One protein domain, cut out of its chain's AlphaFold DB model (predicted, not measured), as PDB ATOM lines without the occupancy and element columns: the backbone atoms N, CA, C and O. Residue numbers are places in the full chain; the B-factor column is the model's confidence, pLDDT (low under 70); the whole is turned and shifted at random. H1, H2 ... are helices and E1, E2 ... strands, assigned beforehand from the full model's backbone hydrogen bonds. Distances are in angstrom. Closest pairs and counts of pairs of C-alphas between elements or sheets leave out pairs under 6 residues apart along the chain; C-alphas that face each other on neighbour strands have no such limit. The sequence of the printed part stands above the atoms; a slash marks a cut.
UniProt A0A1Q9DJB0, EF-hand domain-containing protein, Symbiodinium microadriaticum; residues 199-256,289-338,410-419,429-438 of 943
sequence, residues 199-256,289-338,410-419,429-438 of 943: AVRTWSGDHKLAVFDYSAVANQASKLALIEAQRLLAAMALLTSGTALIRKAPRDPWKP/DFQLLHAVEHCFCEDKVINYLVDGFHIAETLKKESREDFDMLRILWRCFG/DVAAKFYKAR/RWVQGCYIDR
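AT A GLANCE: This is residues 199 to 256, 289 to 338, 410 to 419 and 429 to 438 of the 943 residues of the protein "EF-hand domain-containing protein" of Symbiodinium microadriaticum (UniProt A0A1Q9DJB0). What is the overall shape? Two lobes: a small sheet of four short strands, E1 E2 E4 E3, with H2 over one face, and a separate cluster of three helices, H3, H4 and H5. Residues 299 to 305 of the loop before H3 stick out. What is it built of? There are 128 residues printed, with named elements E1 H1 H2 E2 E3 H3 H4 H5 E4, an all-parallel sheet and a mixed class. The whole is loose, with a radius of gyration of the C-alphas of 18.3 A, spanning 56 by 40 by 30 A.

HOW THE PARTS SIT: Which strands pair? E1, residues 211 to 213, is parallel to E2, residues 244 to 247 (N 212 to O 245, 2.8 A). E4, residues 434 to 437, is parallel to E2, with N 246 and O 435 2.8 A apart, and to E3, residues 292 to 294, with N 293 and O 434 3.0 A apart. What is on the sheet? H1, residues 214 to 218, only grazes it; H2, residues 225 to 241, lies over E1 and E2 at a height over the sheet of 9.5 A, in two layers, helices on one face. E1, H1 H2, E2 make a strand-helix-strand unit, parallel neighbour strands with helices between, its crossover right-handed. How do the other helices stand? H3, residues 312 to 322, and H4, residues 324 to 338, touch as a hairpin, closest C-alphas Lys 320 and Phe 327 at 5.3 A. H5, residues 410 to 419, touches H3, closest C-alphas Leu 319 and Ala 418 at 6.7 A. In all five helices every O i to N i+4 pair is within hydrogen-bond range.

IN THESE COORDINATES: Where are the anchors? E1 begins at C-alpha 211, (68.847, 96.291, 140.900), and E4 ends at C-alpha 437, (78.150, 94.690, 140.868). Which elements are longest? H2 measures 23.6 A and H4 21.9 A.

THE WHOLE: Where are the cuts? C-alphas 256 and 289 are 16.2 A apart, 338 and 410 25.6 A, 419 and 429 12.5 A. Where is confidence low? Among the 37 residues under 70 are 410 to 419 and 429 to 438. Which link is long? E3 to H3.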
ATOM      1  N   ALA A 199      55.298  95.375 153.950       83.19
ATOM      2  CA  ALA A 199      55.122  93.952 154.203       83.19
ATOM      3  C   ALA A 199      56.331  93.171 153.669       83.19
ATOM      4  O   ALA A 199      56.685  93.292 152.492       83.19
ATOM      5  N   VAL A 200      56.955  92.381 154.544       91.69
ATOM      6  CA  VAL A 200      58.060  91.496 154.168       91.69
ATOM      7  C   VAL A 200      57.528  90.474 153.165       91.69
ATOM      8  O   VAL A 200      56.491  89.851 153.393       91.69
ATOM      9  N   ARG A 201      58.222  90.327 152.038       91.44
ATOM     10  CA  ARG A 201      57.922  89.348 150.996       91.44
ATOM     11  C   ARG A 201      58.956  88.242 151.091       91.44
ATOM     12  O   ARG A 201      60.126  88.489 150.804       91.44
ATOM     13  N   THR A 202      58.516  87.054 151.498       94.88
ATOM     14  CA  THR A 202      59.379  85.876 151.469       94.88
ATOM     15  C   THR A 202      59.551  85.386 150.035       94.88
ATOM     16  O   THR A 202      58.652  85.562 149.208       94.88
ATOM     17  N   TRP A 203      60.707  84.818 149.700       95.25
ATOM     18  CA  TRP A 203      61.026  84.457 148.314       95.25
ATOM     19  C   TRP A 203      61.872  83.185 148.189       95.25
ATOM     20  O   TRP A 203      62.528  82.748 149.134       95.25
ATOM     21  N   SER A 204      61.831  82.569 147.003       92.81
ATOM     22  CA  SER A 204      62.508  81.304 146.687       92.81
ATOM     23  C   SER A 204      63.395  81.440 145.437       92.81
ATOM     24  O   SER A 204      63.752  82.554 145.064       92.81
ATOM     25  N   GLY A 205      63.813  80.337 144.805       85.31
ATOM     26  CA  GLY A 205      64.807  80.321 143.714       85.31
ATOM     27  C   GLY A 205      64.503  81.201 142.487       85.31
ATOM     28  O   GLY A 205      65.401  81.446 141.690       85.31
ATOM     29  N   ASP A 206      63.278  81.704 142.360       86.25
ATOM     30  CA  ASP A 206      62.780  82.612 141.324       86.25
ATOM     31  C   ASP A 206      62.915  84.113 141.664       86.25
ATOM     32  O   ASP A 206      62.497  84.972 140.880       86.25
ATOM     33  N   HIS A 207      63.499  84.457 142.818       91.50
ATOM     34  CA  HIS A 207      63.623  85.844 143.267       91.50
ATOM     35  C   HIS A 207      64.459  86.701 142.318       91.50
ATOM     36  O   HIS A 207      65.653  86.473 142.108       91.50
ATOM     37  N   LYS A 208      63.842  87.763 141.797       92.56
ATOM     38  CA  LYS A 208      64.547  88.790 141.030       92.56
ATOM     39  C   LYS A 208      65.133  89.811 141.991       92.56
ATOM     40  O   LYS A 208      64.408  90.597 142.600       92.56
ATOM     41  N   LEU A 209      66.458  89.822 142.082       92.25
ATOM     42  CA  LEU A 209      67.182  90.797 142.884       92.25
ATOM     43  C   LEU A 209      66.862  92.215 142.393       92.25
ATOM     44  O   LEU A 209      67.027  92.516 141.210       92.25
ATOM     45  N   ALA A 210      66.404  93.085 143.291       94.75
ATOM     46  CA  ALA A 210      66.147  94.478 142.953       94.75
ATOM     47  C   ALA A 210      67.474  95.168 142.613       94.75
ATOM     48  O   ALA A 210      68.386  95.173 143.438       94.75
ATOM     49  N   VAL A 211      67.591  95.723 141.405       95.62
ATOM     50  CA  VAL A 211      68.847  96.291 140.900       95.62
ATOM     51  C   VAL A 211      68.748  97.807 140.756       95.62
ATOM     52  O   VAL A 211      67.906  98.312 140.020       95.62
ATOM     53  N   PHE A 212      69.665  98.520 141.395       95.19
ATOM     54  CA  PHE A 212      69.794  99.975 141.403       95.19
ATOM     55  C   PHE A 212      71.159 100.375 140.845       95.19
ATOM     56  O   PHE A 212      72.079  99.570 140.863       95.19
ATOM     57  N   ASP A 213      71.328 101.605 140.363       93.69
ATOM     58  CA  ASP A 213      72.645 102.127 139.973       93.69
ATOM     59  C   ASP A 213      73.226 102.990 141.106       93.69
ATOM     60  O   ASP A 213      72.533 103.813 141.702       93.69
ATOM     61  N   TYR A 214      74.521 102.845 141.390       92.75
ATOM     62  CA  TYR A 214      75.213 103.533 142.481       92.75
ATOM     63  C   TYR A 214      75.099 105.048 142.372       92.75
ATOM     64  O   TYR A 214      74.832 105.700 143.369       92.75
ATOM     65  N   SER A 215      75.225 105.627 141.176       89.38
ATOM     66  CA  SER A 215      75.063 107.075 140.988       89.38
ATOM     67  C   SER A 215      73.656 107.570 141.343       89.38
ATOM     68  O   SER A 215      73.513 108.699 141.808       89.38
ATOM     69  N   ALA A 216      72.630 106.730 141.171       87.38
ATOM     70  CA  ALA A 216      71.254 107.051 141.537       87.38
ATOM     71  C   ALA A 216      71.008 106.935 143.051       87.38
ATOM     72  O   ALA A 216      70.164 107.647 143.580       87.38
ATOM     73  N   VAL A 217      71.756 106.078 143.757       88.75
ATOM     74  CA  VAL A 217      71.617 105.877 145.211       88.75
ATOM     75  C   VAL A 217      72.586 106.759 146.015       88.75
ATOM     76  O   VAL A 217      72.241 107.240 147.089       88.75
ATOM     77  N   ALA A 218      73.797 107.020 145.530       83.88
ATOM     78  CA  ALA A 218      74.867 107.664 146.296       83.88
ATOM     79  C   ALA A 218      74.848 109.200 146.236       83.88
ATOM     80  O   ALA A 218      75.266 109.843 147.197       83.88
ATOM     81  N   ASN A 219      74.329 109.812 145.167       78.06
ATOM     82  CA  ASN A 219      74.385 111.267 144.998       78.06
ATOM     83  C   ASN A 219      73.530 112.009 146.040       78.06
ATOM     84  O   ASN A 219      72.312 112.066 145.936       78.06
ATOM     85  N   GLN A 220      74.166 112.610 147.053       61.03
ATOM     86  CA  GLN A 220      73.504 113.513 148.012       61.03
ATOM     87  C   GLN A 220      73.260 114.922 147.438       61.03
ATOM     88  O   GLN A 220      72.495 115.687 148.008       61.03
ATOM     89  N   ALA A 221      73.905 115.273 146.322       52.22
ATOM     90  CA  ALA A 221      74.128 116.666 145.932       52.22
ATOM     91  C   ALA A 221      73.117 117.270 144.935       52.22
ATOM     92  O   ALA A 221      73.354 118.366 144.434       52.22
ATOM     93  N   SER A 222      72.006 116.609 144.606       44.41
ATOM     94  CA  SER A 222      71.089 117.123 143.575       44.41
ATOM     95  C   SER A 222      69.628 117.088 144.006       44.41
ATOM     96  O   SER A 222      69.109 116.022 144.319       44.41
ATOM     97  N   LYS A 223      68.976 118.260 143.912       50.56
ATOM     98  CA  LYS A 223      67.545 118.577 144.134       50.56
ATOM     99  C   LYS A 223      66.541 117.781 143.262       50.56
ATOM    100  O   LYS A 223      65.430 118.241 143.019       50.56
ATOM    101  N   LEU A 224      66.916 116.628 142.715       56.59
ATOM    102  CA  LEU A 224      66.046 115.831 141.854       56.59
ATOM    103  C   LEU A 224      65.321 114.786 142.704       56.59
ATOM    104  O   LEU A 224      65.935 113.807 143.123       56.59
ATOM    105  N   ALA A 225      64.007 114.960 142.871       65.75
ATOM    106  CA  ALA A 225      63.089 114.002 143.505       65.75
ATOM    107  C   ALA A 225      63.278 112.549 143.011       65.75
ATOM    108  O   ALA A 225      63.018 111.592 143.733       65.75
ATOM    109  N   LEU A 226      63.802 112.371 141.793       67.62
ATOM    110  CA  LEU A 226      64.145 111.073 141.215       67.62
ATOM    111  C   LEU A 226      65.222 110.302 142.009       67.62
ATOM    112  O   LEU A 226      65.154 109.080 142.095       67.62
ATOM    113  N   ILE A 227      66.213 110.984 142.587       69.88
ATOM    114  CA  ILE A 227      67.304 110.349 143.353       69.88
ATOM    115  C   ILE A 227      66.816 109.924 144.738       69.88
ATOM    116  O   ILE A 227      67.119 108.821 145.193       69.88
ATOM    117  N   GLU A 228      65.999 110.754 145.384       78.88
ATOM    118  CA  GLU A 228      65.324 110.382 146.631       78.88
ATOM    119  C   GLU A 228      64.373 109.204 146.414       78.88
ATOM    120  O   GLU A 228      64.387 108.263 147.205       78.88
ATOM    121  N   ALA A 229      63.646 109.178 145.291       82.25
ATOM    122  CA  ALA A 229      62.813 108.040 144.919       82.25
ATOM    123  C   ALA A 229      63.634 106.751 144.747       82.25
ATOM    124  O   ALA A 229      63.244 105.708 145.260       82.25
ATOM    125  N   GLN A 230      64.797 106.799 144.089       85.94
ATOM    126  CA  GLN A 230      65.660 105.618 143.913       85.94
ATOM    127  C   GLN A 230      66.251 105.115 145.237       85.94
ATOM    128  O   GLN A 230      66.313 103.907 145.464       85.94
ATOM    129  N   ARG A 231      66.631 106.021 146.146       86.81
ATOM    130  CA  ARG A 231      67.054 105.663 147.511       86.81
ATOM    131  C   ARG A 231      65.930 105.019 148.305       86.81
ATOM    132  O   ARG A 231      66.149 103.989 148.938       86.81
ATOM    133  N   LEU A 232      64.739 105.611 148.251       88.31
ATOM    134  CA  LEU A 232      63.557 105.090 148.923       88.31
ATOM    135  C   LEU A 232      63.201 103.705 148.375       88.31
ATOM    136  O   LEU A 232      62.979 102.791 149.158       88.31
ATOM    137  N   LEU A 233      63.247 103.507 147.054       90.50
ATOM    138  CA  LEU A 233      63.024 102.204 146.425       90.50
ATOM    139  C   LEU A 233      64.086 101.173 146.825       90.50
ATOM    140  O   LEU A 233      63.732 100.026 147.095       90.50
ATOM    141  N   ALA A 234      65.362 101.558 146.921       91.44
ATOM    142  CA  ALA A 234      66.423 100.668 147.396       91.44
ATOM    143  C   ALA A 234      66.224 100.272 148.868       91.44
ATOM    144  O   ALA A 234      66.316  99.091 149.212       91.44
ATOM    145  N   ALA A 235      65.878 101.232 149.729       91.06
ATOM    146  CA  ALA A 235      65.546 100.973 151.127       91.06
ATOM    147  C   ALA A 235      64.285 100.104 151.260       91.06
ATOM    148  O   ALA A 235      64.268  99.152 152.036       91.06
ATOM    149  N   MET A 236      63.248 100.365 150.462       91.50
ATOM    150  CA  MET A 236      62.034  99.550 150.416       91.50
ATOM    151  C   MET A 236      62.328  98.131 149.931       91.50
ATOM    152  O   MET A 236      61.808  97.185 150.515       91.50
ATOM    153  N   ALA A 237      63.177  97.947 148.917       92.81
ATOM    154  CA  ALA A 237      63.597  96.624 148.459       92.81
ATOM    155  C   ALA A 237      64.333  95.853 149.564       92.81
ATOM    156  O   ALA A 237      64.048  94.674 149.778       92.81
ATOM    157  N   LEU A 238      65.203  96.526 150.326       92.56
ATOM    158  CA  LEU A 238      65.873  95.934 151.486       92.56
ATOM    159  C   LEU A 238      64.899  95.586 152.614       92.56
ATOM    160  O   LEU A 238      64.990  94.499 153.173       92.56
ATOM    161  N   LEU A 239      63.946  96.460 152.931       91.69
ATOM    162  CA  LEU A 239      62.964  96.210 153.989       91.69
ATOM    163  C   LEU A 239      61.937  95.133 153.611       91.69
ATOM    164  O   LEU A 239      61.459  94.420 154.490       91.69
ATOM    165  N   THR A 240      61.598  95.006 152.325       92.75
ATOM    166  CA  THR A 240      60.608  94.030 151.842       92.75
ATOM    167  C   THR A 240      61.219  92.677 151.521       92.75
ATOM    168  O   THR A 240      60.676  91.668 151.947       92.75
ATOM    169  N   SER A 241      62.328  92.636 150.780       93.94
ATOM    170  CA  SER A 241      62.940  91.388 150.300       93.94
ATOM    171  C   SER A 241      64.233  91.018 151.029       93.94
ATOM    172  O   SER A 241      64.827  89.979 150.751       93.94
ATOM    173  N   GLY A 242      64.731  91.871 151.926       94.75
ATOM    174  CA  GLY A 242      65.983  91.632 152.645       94.75
ATOM    175  C   GLY A 242      67.246  91.741 151.784       94.75
ATOM    176  O   GLY A 242      68.329  91.448 152.288       94.75
ATOM    177  N   THR A 243      67.135  92.107 150.498       94.25
ATOM    178  CA  THR A 243      68.252  92.122 149.536       94.25
ATOM    179  C   THR A 243      68.098  93.214 148.477       94.25
ATOM    180  O   THR A 243      66.990  93.585 148.101       94.25
ATOM    181  N   ALA A 244      69.222  93.740 147.988       95.81
ATOM    182  CA  ALA A 244      69.273  94.661 146.854       95.81
ATOM    183  C   ALA A 244      70.661  94.610 146.197       95.81
ATOM    184  O   ALA A 244      71.662  94.334 146.858       95.81
ATOM    185  N   LEU A 245      70.724  94.888 144.897       95.38
ATOM    186  CA  LEU A 245      71.954  95.011 144.123       95.38
ATOM    187  C   LEU A 245      72.163  96.454 143.689       95.38
ATOM    188  O   LEU A 245      71.332  96.997 142.974       95.38
ATOM    189  N   ILE A 246      73.285  97.066 144.042       95.38
ATOM    190  CA  ILE A 246      73.649  98.411 143.597       95.38
ATOM    191  C   ILE A 246      74.782  98.297 142.575       95.38
ATOM    192  O   ILE A 246      75.916  98.008 142.918       95.38
ATOM    193  N   ARG A 247      74.513  98.509 141.292       95.06
ATOM    194  CA  ARG A 247      75.518  98.396 140.236       95.06
ATOM    195  C   ARG A 247      76.377  99.646 140.079       95.06
ATOM    196  O   ARG A 247      75.982 100.730 140.486       95.06
ATOM    197  N   LYS A 248      77.516  99.524 139.394       93.94
ATOM    198  CA  LYS A 248      78.388 100.639 138.966       93.94
ATOM    199  C   LYS A 248      78.963 101.470 140.120       93.94
ATOM    200  O   LYS A 248      79.197 102.667 139.955       93.94
ATOM    201  N   ALA A 249      79.194 100.866 141.282       91.81
ATOM    202  CA  ALA A 249      79.945 101.557 142.326       91.81
ATOM    203  C   ALA A 249      81.408 101.779 141.912       91.81
ATOM    204  O   ALA A 249      81.949 101.017 141.099       91.81
ATOM    205  N   PRO A 250      82.060 102.821 142.458       91.31
ATOM    206  CA  PRO A 250      83.478 103.058 142.233       91.31
ATOM    207  C   PRO A 250      84.307 101.875 142.737       91.31
ATOM    208  O   PRO A 250      83.994 101.282 143.760       91.31
ATOM    209  N   ARG A 251      85.404 101.561 142.037       87.38
ATOM    210  CA  ARG A 251      86.328 100.480 142.433       87.38
ATOM    211  C   ARG A 251      87.102 100.780 143.711       87.38
ATOM    212  O   ARG A 251      87.738  99.884 144.254       87.38
ATOM    213  N   ASP A 252      87.096 102.025 144.169       86.56
ATOM    214  CA  ASP A 252      87.815 102.372 145.379       86.56
ATOM    215  C   ASP A 252      87.195 101.632 146.569       86.56
ATOM    216  O   ASP A 252      85.967 101.625 146.719       86.56
ATOM    217  N   PRO A 253      88.015 100.979 147.414       80.12
ATOM    218  CA  PRO A 253      87.505 100.326 148.603       80.12
ATOM    219  C   PRO A 253      86.735 101.362 149.407       80.12
ATOM    220  O   PRO A 253      87.262 102.425 149.747       80.12
ATOM    221  N   TRP A 254      85.468 101.048 149.671       74.62
ATOM    222  CA  TRP A 254      84.627 101.912 150.473       74.62
ATOM    223  C   TRP A 254      85.311 102.080 151.826       74.62
ATOM    224  O   TRP A 254      85.640 101.092 152.486       74.62
ATOM    225  N   LYS A 255      85.602 103.328 152.188       71.38
ATOM    226  CA  LYS A 255      86.105 103.679 153.510       71.38
ATOM    227  C   LYS A 255      84.869 103.994 154.347       71.38
ATOM    228  O   LYS A 255      84.359 105.105 154.204       71.38
ATOM    229  N   PRO A 256      84.329 103.037 155.123       60.25
ATOM    230  CA  PRO A 256      83.270 103.372 156.061       60.25
ATOM    231  C   PRO A 256      83.788 104.438 157.029       60.25
ATOM    232  O   PRO A 256      84.995 104.505 157.293       60.25
ATOM    233  N   ASP A 289      72.148  94.307 161.619       82.19
ATOM    234  CA  ASP A 289      70.852  94.128 160.939       82.19
ATOM    235  C   ASP A 289      70.982  94.199 159.412       82.19
ATOM    236  O   ASP A 289      70.169  93.644 158.673       82.19
ATOM    237  N   PHE A 290      72.037  94.862 158.928       85.81
ATOM    238  CA  PHE A 290      72.348  94.984 157.511       85.81
ATOM    239  C   PHE A 290      73.807  94.647 157.232       85.81
ATOM    240  O   PHE A 290      74.717  95.026 157.973       85.81
ATOM    241  N   GLN A 291      74.031  93.983 156.100       87.94
ATOM    242  CA  GLN A 291      75.361  93.698 155.589       87.94
ATOM    243  C   GLN A 291      75.529  94.244 154.171       87.94
ATOM    244  O   GLN A 291      74.740  93.939 153.274       87.94
ATOM    245  N   LEU A 292      76.609  95.005 153.971       90.69
ATOM    246  CA  LEU A 292      77.034  95.511 152.671       90.69
ATOM    247  C   LEU A 292      78.266  94.738 152.181       90.69
ATOM    248  O   LEU A 292      79.292  94.704 152.864       90.69
ATOM    249  N   LEU A 293      78.176  94.138 150.993       90.75
ATOM    250  CA  LEU A 293      79.290  93.453 150.332       90.75
ATOM    251  C   LEU A 293      79.643  94.173 149.026       90.75
ATOM    252  O   LEU A 293      78.875  94.156 148.065       90.75
ATOM    253  N   HIS A 294      80.826  94.791 148.990       92.06
ATOM    254  CA  HIS A 294      81.314  95.546 147.836       92.06
ATOM    255  C   HIS A 294      82.413  94.776 147.088       92.06
ATOM    256  O   HIS A 294      83.507  94.564 147.617       92.06
ATOM    257  N   ALA A 295      82.133  94.376 145.844       90.88
ATOM    258  CA  ALA A 295      83.096  93.694 144.985       90.88
ATOM    259  C   ALA A 295      84.100  94.681 144.355       90.88
ATOM    260  O   ALA A 295      83.878  95.217 143.269       90.88
ATOM    261  N   VAL A 296      85.237  94.887 145.029       89.25
ATOM    262  CA  VAL A 296      86.344  95.728 144.530       89.25
ATOM    263  C   VAL A 296      87.113  95.026 143.403       89.25
ATOM    264  O   VAL A 296      87.318  95.589 142.327       89.25
ATOM    265  N   GLU A 297      87.474  93.762 143.623       85.38
ATOM    266  CA  GLU A 297      88.131  92.883 142.653       85.38
ATOM    267  C   GLU A 297      87.374  91.551 142.602       85.38
ATOM    268  O   GLU A 297      86.966  91.023 143.636       85.38
ATOM    269  N   HIS A 298      87.172  91.012 141.398       83.38
ATOM    270  CA  HIS A 298      86.555  89.701 141.191       83.38
ATOM    271  C   HIS A 298      87.532  88.821 140.409       83.38
ATOM    272  O   HIS A 298      88.168  89.289 139.460       83.38
ATOM    273  N   CYS A 299      87.718  87.578 140.852       80.31
ATOM    274  CA  CYS A 299      88.645  86.653 140.217       80.31
ATOM    275  C   CYS A 299      87.960  85.937 139.042       80.31
ATOM    276  O   CYS A 299      86.978  85.222 139.212       80.31
ATOM    277  N   PHE A 300      88.517  86.097 137.840       70.69
ATOM    278  CA  PHE A 300      88.075  85.396 136.629       70.69
ATOM    279  C   PHE A 300      88.703  83.995 136.519       70.69
ATOM    280  O   PHE A 300      89.219  83.626 135.466       70.69
ATOM    281  N   CYS A 301      88.736  83.222 137.607       76.25
ATOM    282  CA  CYS A 301      89.120  81.813 137.507       76.25
ATOM    283  C   CYS A 301      88.002  81.004 136.826       76.25
ATOM    284  O   CYS A 301      86.828  81.366 136.917       76.25
ATOM    285  N   GLU A 302      88.369  79.923 136.125       63.12
ATOM    286  CA  GLU A 302      87.411  79.019 135.457       63.12
ATOM    287  C   GLU A 302      86.353  78.489 136.443       63.12
ATOM    288  O   GLU A 302      85.179  78.363 136.092       63.12
ATOM    289  N   ASP A 303      86.743  78.331 137.710       63.09
ATOM    290  CA  ASP A 303      85.847  78.127 138.844       63.09
ATOM    291  C   ASP A 303      85.276  79.471 139.319       63.09
ATOM    292  O   ASP A 303      85.783  80.096 140.252       63.09
ATOM    293  N   LYS A 304      84.229  79.957 138.644       65.25
ATOM    294  CA  LYS A 304      83.551  81.212 139.004       65.25
ATOM    295  C   LYS A 304      83.157  81.195 140.486       65.25
ATOM    296  O   LYS A 304      82.311  80.402 140.895       65.25
ATOM    297  N   VAL A 305      83.718  82.106 141.285       76.31
ATOM    298  CA  VAL A 305      83.218  82.365 142.642       76.31
ATOM    299  C   VAL A 305      81.863  83.054 142.505       76.31
ATOM    300  O   VAL A 305      81.778  84.227 142.125       76.31
ATOM    301  N   ILE A 306      80.806  82.287 142.756       82.75
ATOM    302  CA  ILE A 306      79.417  82.733 142.680       82.75
ATOM    303  C   ILE A 306      79.000  83.237 144.062       82.75
ATOM    304  O   ILE A 306      79.330  82.630 145.076       82.75
ATOM    305  N   ASN A 307      78.322  84.383 144.078       85.50
ATOM    306  CA  ASN A 307      77.589  84.889 145.228       85.50
ATOM    307  C   ASN A 307      76.132  84.481 145.104       85.50
ATOM    308  O   ASN A 307      75.682  83.833 144.169       85.50
ATOM    309  N   TYR A 308      75.365  84.907 146.076       86.50
ATOM    310  CA  TYR A 308      74.309  84.082 146.551       86.50
ATOM    311  C   TYR A 308      73.160  85.034 147.027       86.50
ATOM    312  O   TYR A 308      73.454  86.180 147.354       86.50
ATOM    313  N   LEU A 309      71.869  84.613 146.952       87.69
ATOM    314  CA  LEU A 309      70.611  84.982 147.714       87.69
ATOM    315  C   LEU A 309      69.746  83.895 148.559       87.69
ATOM    316  O   LEU A 309      69.015  83.151 147.931       87.69
ATOM    317  N   VAL A 310      69.669  83.710 149.898       92.69
ATOM    318  CA  VAL A 310      68.720  82.730 150.557       92.69
ATOM    319  C   VAL A 310      67.897  83.463 151.581       92.69
ATOM    320  O   VAL A 310      68.457  83.969 152.546       92.69
ATOM    321  N   ASP A 311      66.584  83.432 151.409       95.06
ATOM    322  CA  ASP A 311      65.657  83.951 152.394       95.06
ATOM    323  C   ASP A 311      65.446  82.965 153.552       95.06
ATOM    324  O   ASP A 311      64.790  81.923 153.425       95.06
ATOM    325  N   GLY A 312      66.001  83.312 154.713       93.69
ATOM    326  CA  GLY A 312      65.811  82.549 155.943       93.69
ATOM    327  C   GLY A 312      64.346  82.466 156.379       93.69
ATOM    328  O   GLY A 312      63.946  81.441 156.935       93.69
ATOM    329  N   PHE A 313      63.525  83.485 156.095       95.00
ATOM    330  CA  PHE A 313      62.103  83.469 156.440       95.00
ATOM    331  C   PHE A 313      61.325  82.488 155.570       95.00
ATOM    332  O   PHE A 313      60.551  81.702 156.112       95.00
ATOM    333  N   HIS A 314      61.582  82.441 154.261       95.50
ATOM    334  CA  HIS A 314      60.976  81.439 153.385       95.50
ATOM    335  C   HIS A 314      61.309  80.001 153.820       95.50
ATOM    336  O   HIS A 314      60.425  79.139 153.870       95.50
ATOM    337  N   ILE A 315      62.568  79.732 154.193       94.75
ATOM    338  CA  ILE A 315      62.977  78.415 154.712       94.75
ATOM    339  C   ILE A 315      62.257  78.104 156.021       94.75
ATOM    340  O   ILE A 315      61.745  76.999 156.196       94.75
ATOM    341  N   ALA A 316      62.201  79.068 156.936       94.25
ATOM    342  CA  ALA A 316      61.541  78.912 158.223       94.25
ATOM    343  C   ALA A 316      60.034  78.634 158.057       94.25
ATOM    344  O   ALA A 316      59.499  77.742 158.713       94.25
ATOM    345  N   GLU A 317      59.358  79.332 157.141       94.38
ATOM    346  CA  GLU A 317      57.954  79.092 156.794       94.38
ATOM    347  C   GLU A 317      57.734  77.723 156.149       94.38
ATOM    348  O   GLU A 317      56.768  77.034 156.481       94.38
ATOM    349  N   THR A 318      58.627  77.314 155.249       95.00
ATOM    350  CA  THR A 318      58.571  75.998 154.603       95.00
ATOM    351  C   THR A 318      58.770  74.894 155.634       95.00
ATOM    352  O   THR A 318      57.955  73.980 155.709       95.00
ATOM    353  N   LEU A 319      59.751  75.033 156.530       94.38
ATOM    354  CA  LEU A 319      59.968  74.092 157.626       94.38
ATOM    355  C   LEU A 319      58.769  74.054 158.585       94.38
ATOM    356  O   LEU A 319      58.333  72.974 158.965       94.38
ATOM    357  N   LYS A 320      58.173  75.208 158.917       95.69
ATOM    358  CA  LYS A 320      56.950  75.319 159.738       95.69
ATOM    359  C   LYS A 320      55.734  74.630 159.098       95.69
ATOM    360  O   LYS A 320      54.844  74.196 159.833       95.69
ATOM    361  N   LYS A 321      55.684  74.535 157.762       94.69
ATOM    362  CA  LYS A 321      54.647  73.819 156.997       94.69
ATOM    363  C   LYS A 321      54.939  72.322 156.872       94.69
ATOM    364  O   LYS A 321      54.025  71.520 157.028       94.69
ATOM    365  N   GLU A 322      56.185  71.949 156.587       96.19
ATOM    366  CA  GLU A 322      56.592  70.557 156.353       96.19
ATOM    367  C   GLU A 322      56.759  69.760 157.651       96.19
ATOM    368  O   GLU A 322      56.361  68.598 157.725       96.19
ATOM    369  N   SER A 323      57.339  70.378 158.681       96.00
ATOM    370  CA  SER A 323      57.613  69.756 159.972       96.00
ATOM    371  C   SER A 323      57.463  70.770 161.103       96.00
ATOM    372  O   SER A 323      58.398  71.455 161.529       96.00
ATOM    373  N   ARG A 324      56.229  70.830 161.613       93.38
ATOM    374  CA  ARG A 324      55.825  71.668 162.746       93.38
ATOM    375  C   ARG A 324      56.771  71.511 163.946       93.38
ATOM    376  O   ARG A 324      57.092  72.515 164.575       93.38
ATOM    377  N   GLU A 325      57.204  70.281 164.220       92.44
ATOM    378  CA  GLU A 325      58.061  69.895 165.347       92.44
ATOM    379  C   GLU A 325      59.520  70.328 165.158       92.44
ATOM    380  O   GLU A 325      60.104  70.892 166.081       92.44
ATOM    381  N   ASP A 326      60.096  70.140 163.965       92.88
ATOM    382  CA  ASP A 326      61.487  70.534 163.692       92.88
ATOM    383  C   ASP A 326      61.648  72.057 163.758       92.88
ATOM    384  O   ASP A 326      62.632  72.567 164.298       92.88
ATOM    385  N   PHE A 327      60.647  72.796 163.267       94.81
ATOM    386  CA  PHE A 327      60.596  74.247 163.415       94.81
ATOM    387  C   PHE A 327      60.564  74.672 164.892       94.81
ATOM    388  O   PHE A 327      61.336  75.545 165.293       94.81
ATOM    389  N   ASP A 328      59.708  74.053 165.713       91.06
ATOM    390  CA  ASP A 328      59.617  74.377 167.145       91.06
ATOM    391  C   ASP A 328      60.899  74.011 167.894       91.06
ATOM    392  O   ASP A 328      61.380  74.798 168.711       91.06
ATOM    393  N   MET A 329      61.498  72.862 167.578       91.31
ATOM    394  CA  MET A 329      62.771  72.433 168.150       91.31
ATOM    395  C   MET A 329      63.894  73.417 167.830       91.31
ATOM    396  O   MET A 329      64.599  73.848 168.744       91.31
ATOM    397  N   LEU A 330      64.043  73.829 166.565       88.12
ATOM    398  CA  LEU A 330      65.036  74.837 166.189       88.12
ATOM    399  C   LEU A 330      64.758  76.180 166.867       88.12
ATOM    400  O   LEU A 330      65.695  76.805 167.364       88.12
ATOM    401  N   ARG A 331      63.489  76.594 166.969       85.25
ATOM    402  CA  ARG A 331      63.097  77.827 167.671       85.25
ATOM    403  C   ARG A 331      63.482  77.793 169.152       85.25
ATOM    404  O   ARG A 331      63.993  78.783 169.676       85.25
ATOM    405  N   ILE A 332      63.239  76.672 169.832       83.06
ATOM    406  CA  ILE A 332      63.542  76.491 171.260       83.06
ATOM    407  C   ILE A 332      65.052  76.428 171.486       83.06
ATOM    408  O   ILE A 332      65.567  77.144 172.345       83.06
ATOM    409  N   LEU A 333      65.769  75.627 170.690       75.56
ATOM    410  CA  LEU A 333      67.224  75.503 170.786       75.56
ATOM    411  C   LEU A 333      67.901  76.865 170.606       75.56
ATOM    412  O   LEU A 333      68.774  77.214 171.397       75.56
ATOM    413  N   TRP A 334      67.451  77.687 169.652       63.41
ATOM    414  CA  TRP A 334      68.020  79.023 169.444       63.41
ATOM    415  C   TRP A 334      67.853  79.955 170.654       63.41
ATOM    416  O   TRP A 334      68.763  80.729 170.955       63.41
ATOM    417  N   ARG A 335      66.751  79.834 171.409       55.03
ATOM    418  CA  ARG A 335      66.542  80.596 172.654       55.03
ATOM    419  C   ARG A 335      67.542  80.205 173.745       55.03
ATOM    420  O   ARG A 335      67.999  81.069 174.490       55.03
ATOM    421  N   CYS A 336      67.901  78.924 173.830       52.28
ATOM    422  CA  CYS A 336      68.848  78.417 174.826       52.28
ATOM    423  C   CYS A 336      70.296  78.857 174.560       52.28
ATOM    424  O   CYS A 336      71.054  79.025 175.510       52.28
ATOM    425  N   PHE A 337      70.680  79.088 173.300       52.81
ATOM    426  CA  PHE A 337      72.036  79.534 172.953       52.81
ATOM    427  C   PHE A 337      72.242  81.057 173.064       52.81
ATOM    428  O   PHE A 337      73.382  81.500 173.189       52.81
ATOM    429  N   GLY A 338      71.170  81.860 173.043       46.53
ATOM    430  CA  GLY A 338      71.251  83.328 173.091       46.53
ATOM    431  C   GLY A 338      71.505  83.930 174.481       46.53
ATOM    432  O   GLY A 338      72.039  85.033 174.580       46.53
ATOM    433  N   ASP A 410      67.370  61.241 161.652       51.28
ATOM    434  CA  ASP A 410      66.173  61.456 160.843       51.28
ATOM    435  C   ASP A 410      65.713  62.922 160.836       51.28
ATOM    436  O   ASP A 410      65.226  63.409 159.816       51.28
ATOM    437  N   VAL A 411      65.902  63.652 161.940       49.56
ATOM    438  CA  VAL A 411      65.604  65.093 162.055       49.56
ATOM    439  C   VAL A 411      66.635  65.908 161.280       49.56
ATOM    440  O   VAL A 411      66.276  66.790 160.500       49.56
ATOM    441  N   ALA A 412      67.920  65.570 161.417       47.78
ATOM    442  CA  ALA A 412      68.978  66.179 160.616       47.78
ATOM    443  C   ALA A 412      68.746  65.914 159.119       47.78
ATOM    444  O   ALA A 412      68.791  66.840 158.310       47.78
ATOM    445  N   ALA A 413      68.420  64.674 158.748       51.47
ATOM    446  CA  ALA A 413      68.098  64.311 157.375       51.47
ATOM    447  C   ALA A 413      66.864  65.056 156.854       51.47
ATOM    448  O   ALA A 413      66.906  65.512 155.720       51.47
ATOM    449  N   LYS A 414      65.799  65.244 157.650       52.66
ATOM    450  CA  LYS A 414      64.616  66.044 157.272       52.66
ATOM    451  C   LYS A 414      64.933  67.526 157.113       52.66
ATOM    452  O   LYS A 414      64.496  68.115 156.134       52.66
ATOM    453  N   PHE A 415      65.746  68.104 157.991       45.12
ATOM    454  CA  PHE A 415      66.218  69.483 157.865       45.12
ATOM    455  C   PHE A 415      67.042  69.687 156.581       45.12
ATOM    456  O   PHE A 415      66.779  70.600 155.795       45.12
ATOM    457  N   TYR A 416      67.992  68.788 156.301       48.12
ATOM    458  CA  TYR A 416      68.743  68.802 155.041       48.12
ATOM    459  C   TYR A 416      67.869  68.438 153.832       48.12
ATOM    460  O   TYR A 416      68.132  68.920 152.732       48.12
ATOM    461  N   LYS A 417      66.806  67.647 154.023       46.66
ATOM    462  CA  LYS A 417      65.851  67.267 152.979       46.66
ATOM    463  C   LYS A 417      64.916  68.420 152.607       46.66
ATOM    464  O   LYS A 417      64.764  68.666 151.417       46.66
ATOM    465  N   ALA A 418      64.385  69.163 153.578       47.47
ATOM    466  CA  ALA A 418      63.641  70.412 153.385       47.47
ATOM    467  C   ALA A 418      64.511  71.451 152.657       47.47
ATOM    468  O   ALA A 418      64.083  72.077 151.692       47.47
ATOM    469  N   ARG A 419      65.802  71.526 153.015       39.53
ATOM    470  CA  ARG A 419      66.812  72.297 152.268       39.53
ATOM    471  C   ARG A 419      67.062  71.763 150.843       39.53
ATOM    472  O   ARG A 419      67.458  72.531 149.971       39.53
ATOM    473  N   ARG A 429      71.824  80.006 141.823       31.61
ATOM    474  CA  ARG A 429      71.520  79.584 143.214       31.61
ATOM    475  C   ARG A 429      72.310  80.359 144.270       31.61
ATOM    476  O   ARG A 429      73.325  80.962 143.954       31.61
ATOM    477  N   TRP A 430      71.843  80.317 145.532       37.03
ATOM    478  CA  TRP A 430      71.711  81.551 146.324       37.03
ATOM    479  C   TRP A 430      71.965  81.425 147.921       37.03
ATOM    480  O   TRP A 430      72.062  80.289 148.372       37.03
ATOM    481  N   VAL A 431      72.197  82.541 148.716       25.88
ATOM    482  CA  VAL A 431      72.504  82.982 150.169       25.88
ATOM    483  C   VAL A 431      72.536  84.574 150.374       25.88
ATOM    484  O   VAL A 431      73.406  85.199 149.806       25.88
ATOM    485  N   GLN A 432      71.704  85.247 151.216       27.05
ATOM    486  CA  GLN A 432      71.321  86.709 151.354       27.05
ATOM    487  C   GLN A 432      72.407  87.837 151.433       27.05
ATOM    488  O   GLN A 432      73.379  87.690 152.165       27.05
ATOM    489  N   GLY A 433      72.192  89.020 150.813       35.34
ATOM    490  CA  GLY A 433      72.991  90.244 151.071       35.34
ATOM    491  C   GLY A 433      72.701  91.464 150.171       35.34
ATOM    492  O   GLY A 433      72.068  91.339 149.122       35.34
ATOM    493  N   CYS A 434      73.164  92.655 150.578       32.72
ATOM    494  CA  CYS A 434      73.171  93.858 149.738       32.72
ATOM    495  C   CYS A 434      74.479  93.880 148.931       32.72
ATOM    496  O   CYS A 434      75.564  94.024 149.506       32.72
ATOM    497  N   TYR A 435      74.385  93.643 147.624       41.66
ATOM    498  CA  TYR A 435      75.537  93.391 146.755       41.66
ATOM    499  C   TYR A 435      75.796  94.575 145.829       41.66
ATOM    500  O   TYR A 435      74.881  95.321 145.495       41.66
ATOM    501  N   ILE A 436      77.045  94.761 145.411       46.62
ATOM    502  CA  ILE A 436      77.425  95.828 144.493       46.62
ATOM    503  C   ILE A 436      78.187  95.236 143.304       46.62
ATOM    504  O   ILE A 436      79.275  94.698 143.498       46.62
ATOM    505  N   ASP A 437      77.626  95.337 142.091       35.53
ATOM    506  CA  ASP A 437      78.150  94.690 140.868       35.53
ATOM    507  C   ASP A 437      78.404  95.673 139.709       35.53
ATOM    508  O   ASP A 437      78.071  96.849 139.790       35.53
ATOM    509  N   ARG A 438      79.029  95.245 138.611       43.00
ATOM    510  CA  ARG A 438      79.696  96.163 137.675       43.00
ATOM    511  C   ARG A 438      79.429  95.891 136.193       43.00
ATOM    512  O   ARG A 438      79.040  96.813 135.480       43.00
TER     513      ARG A 438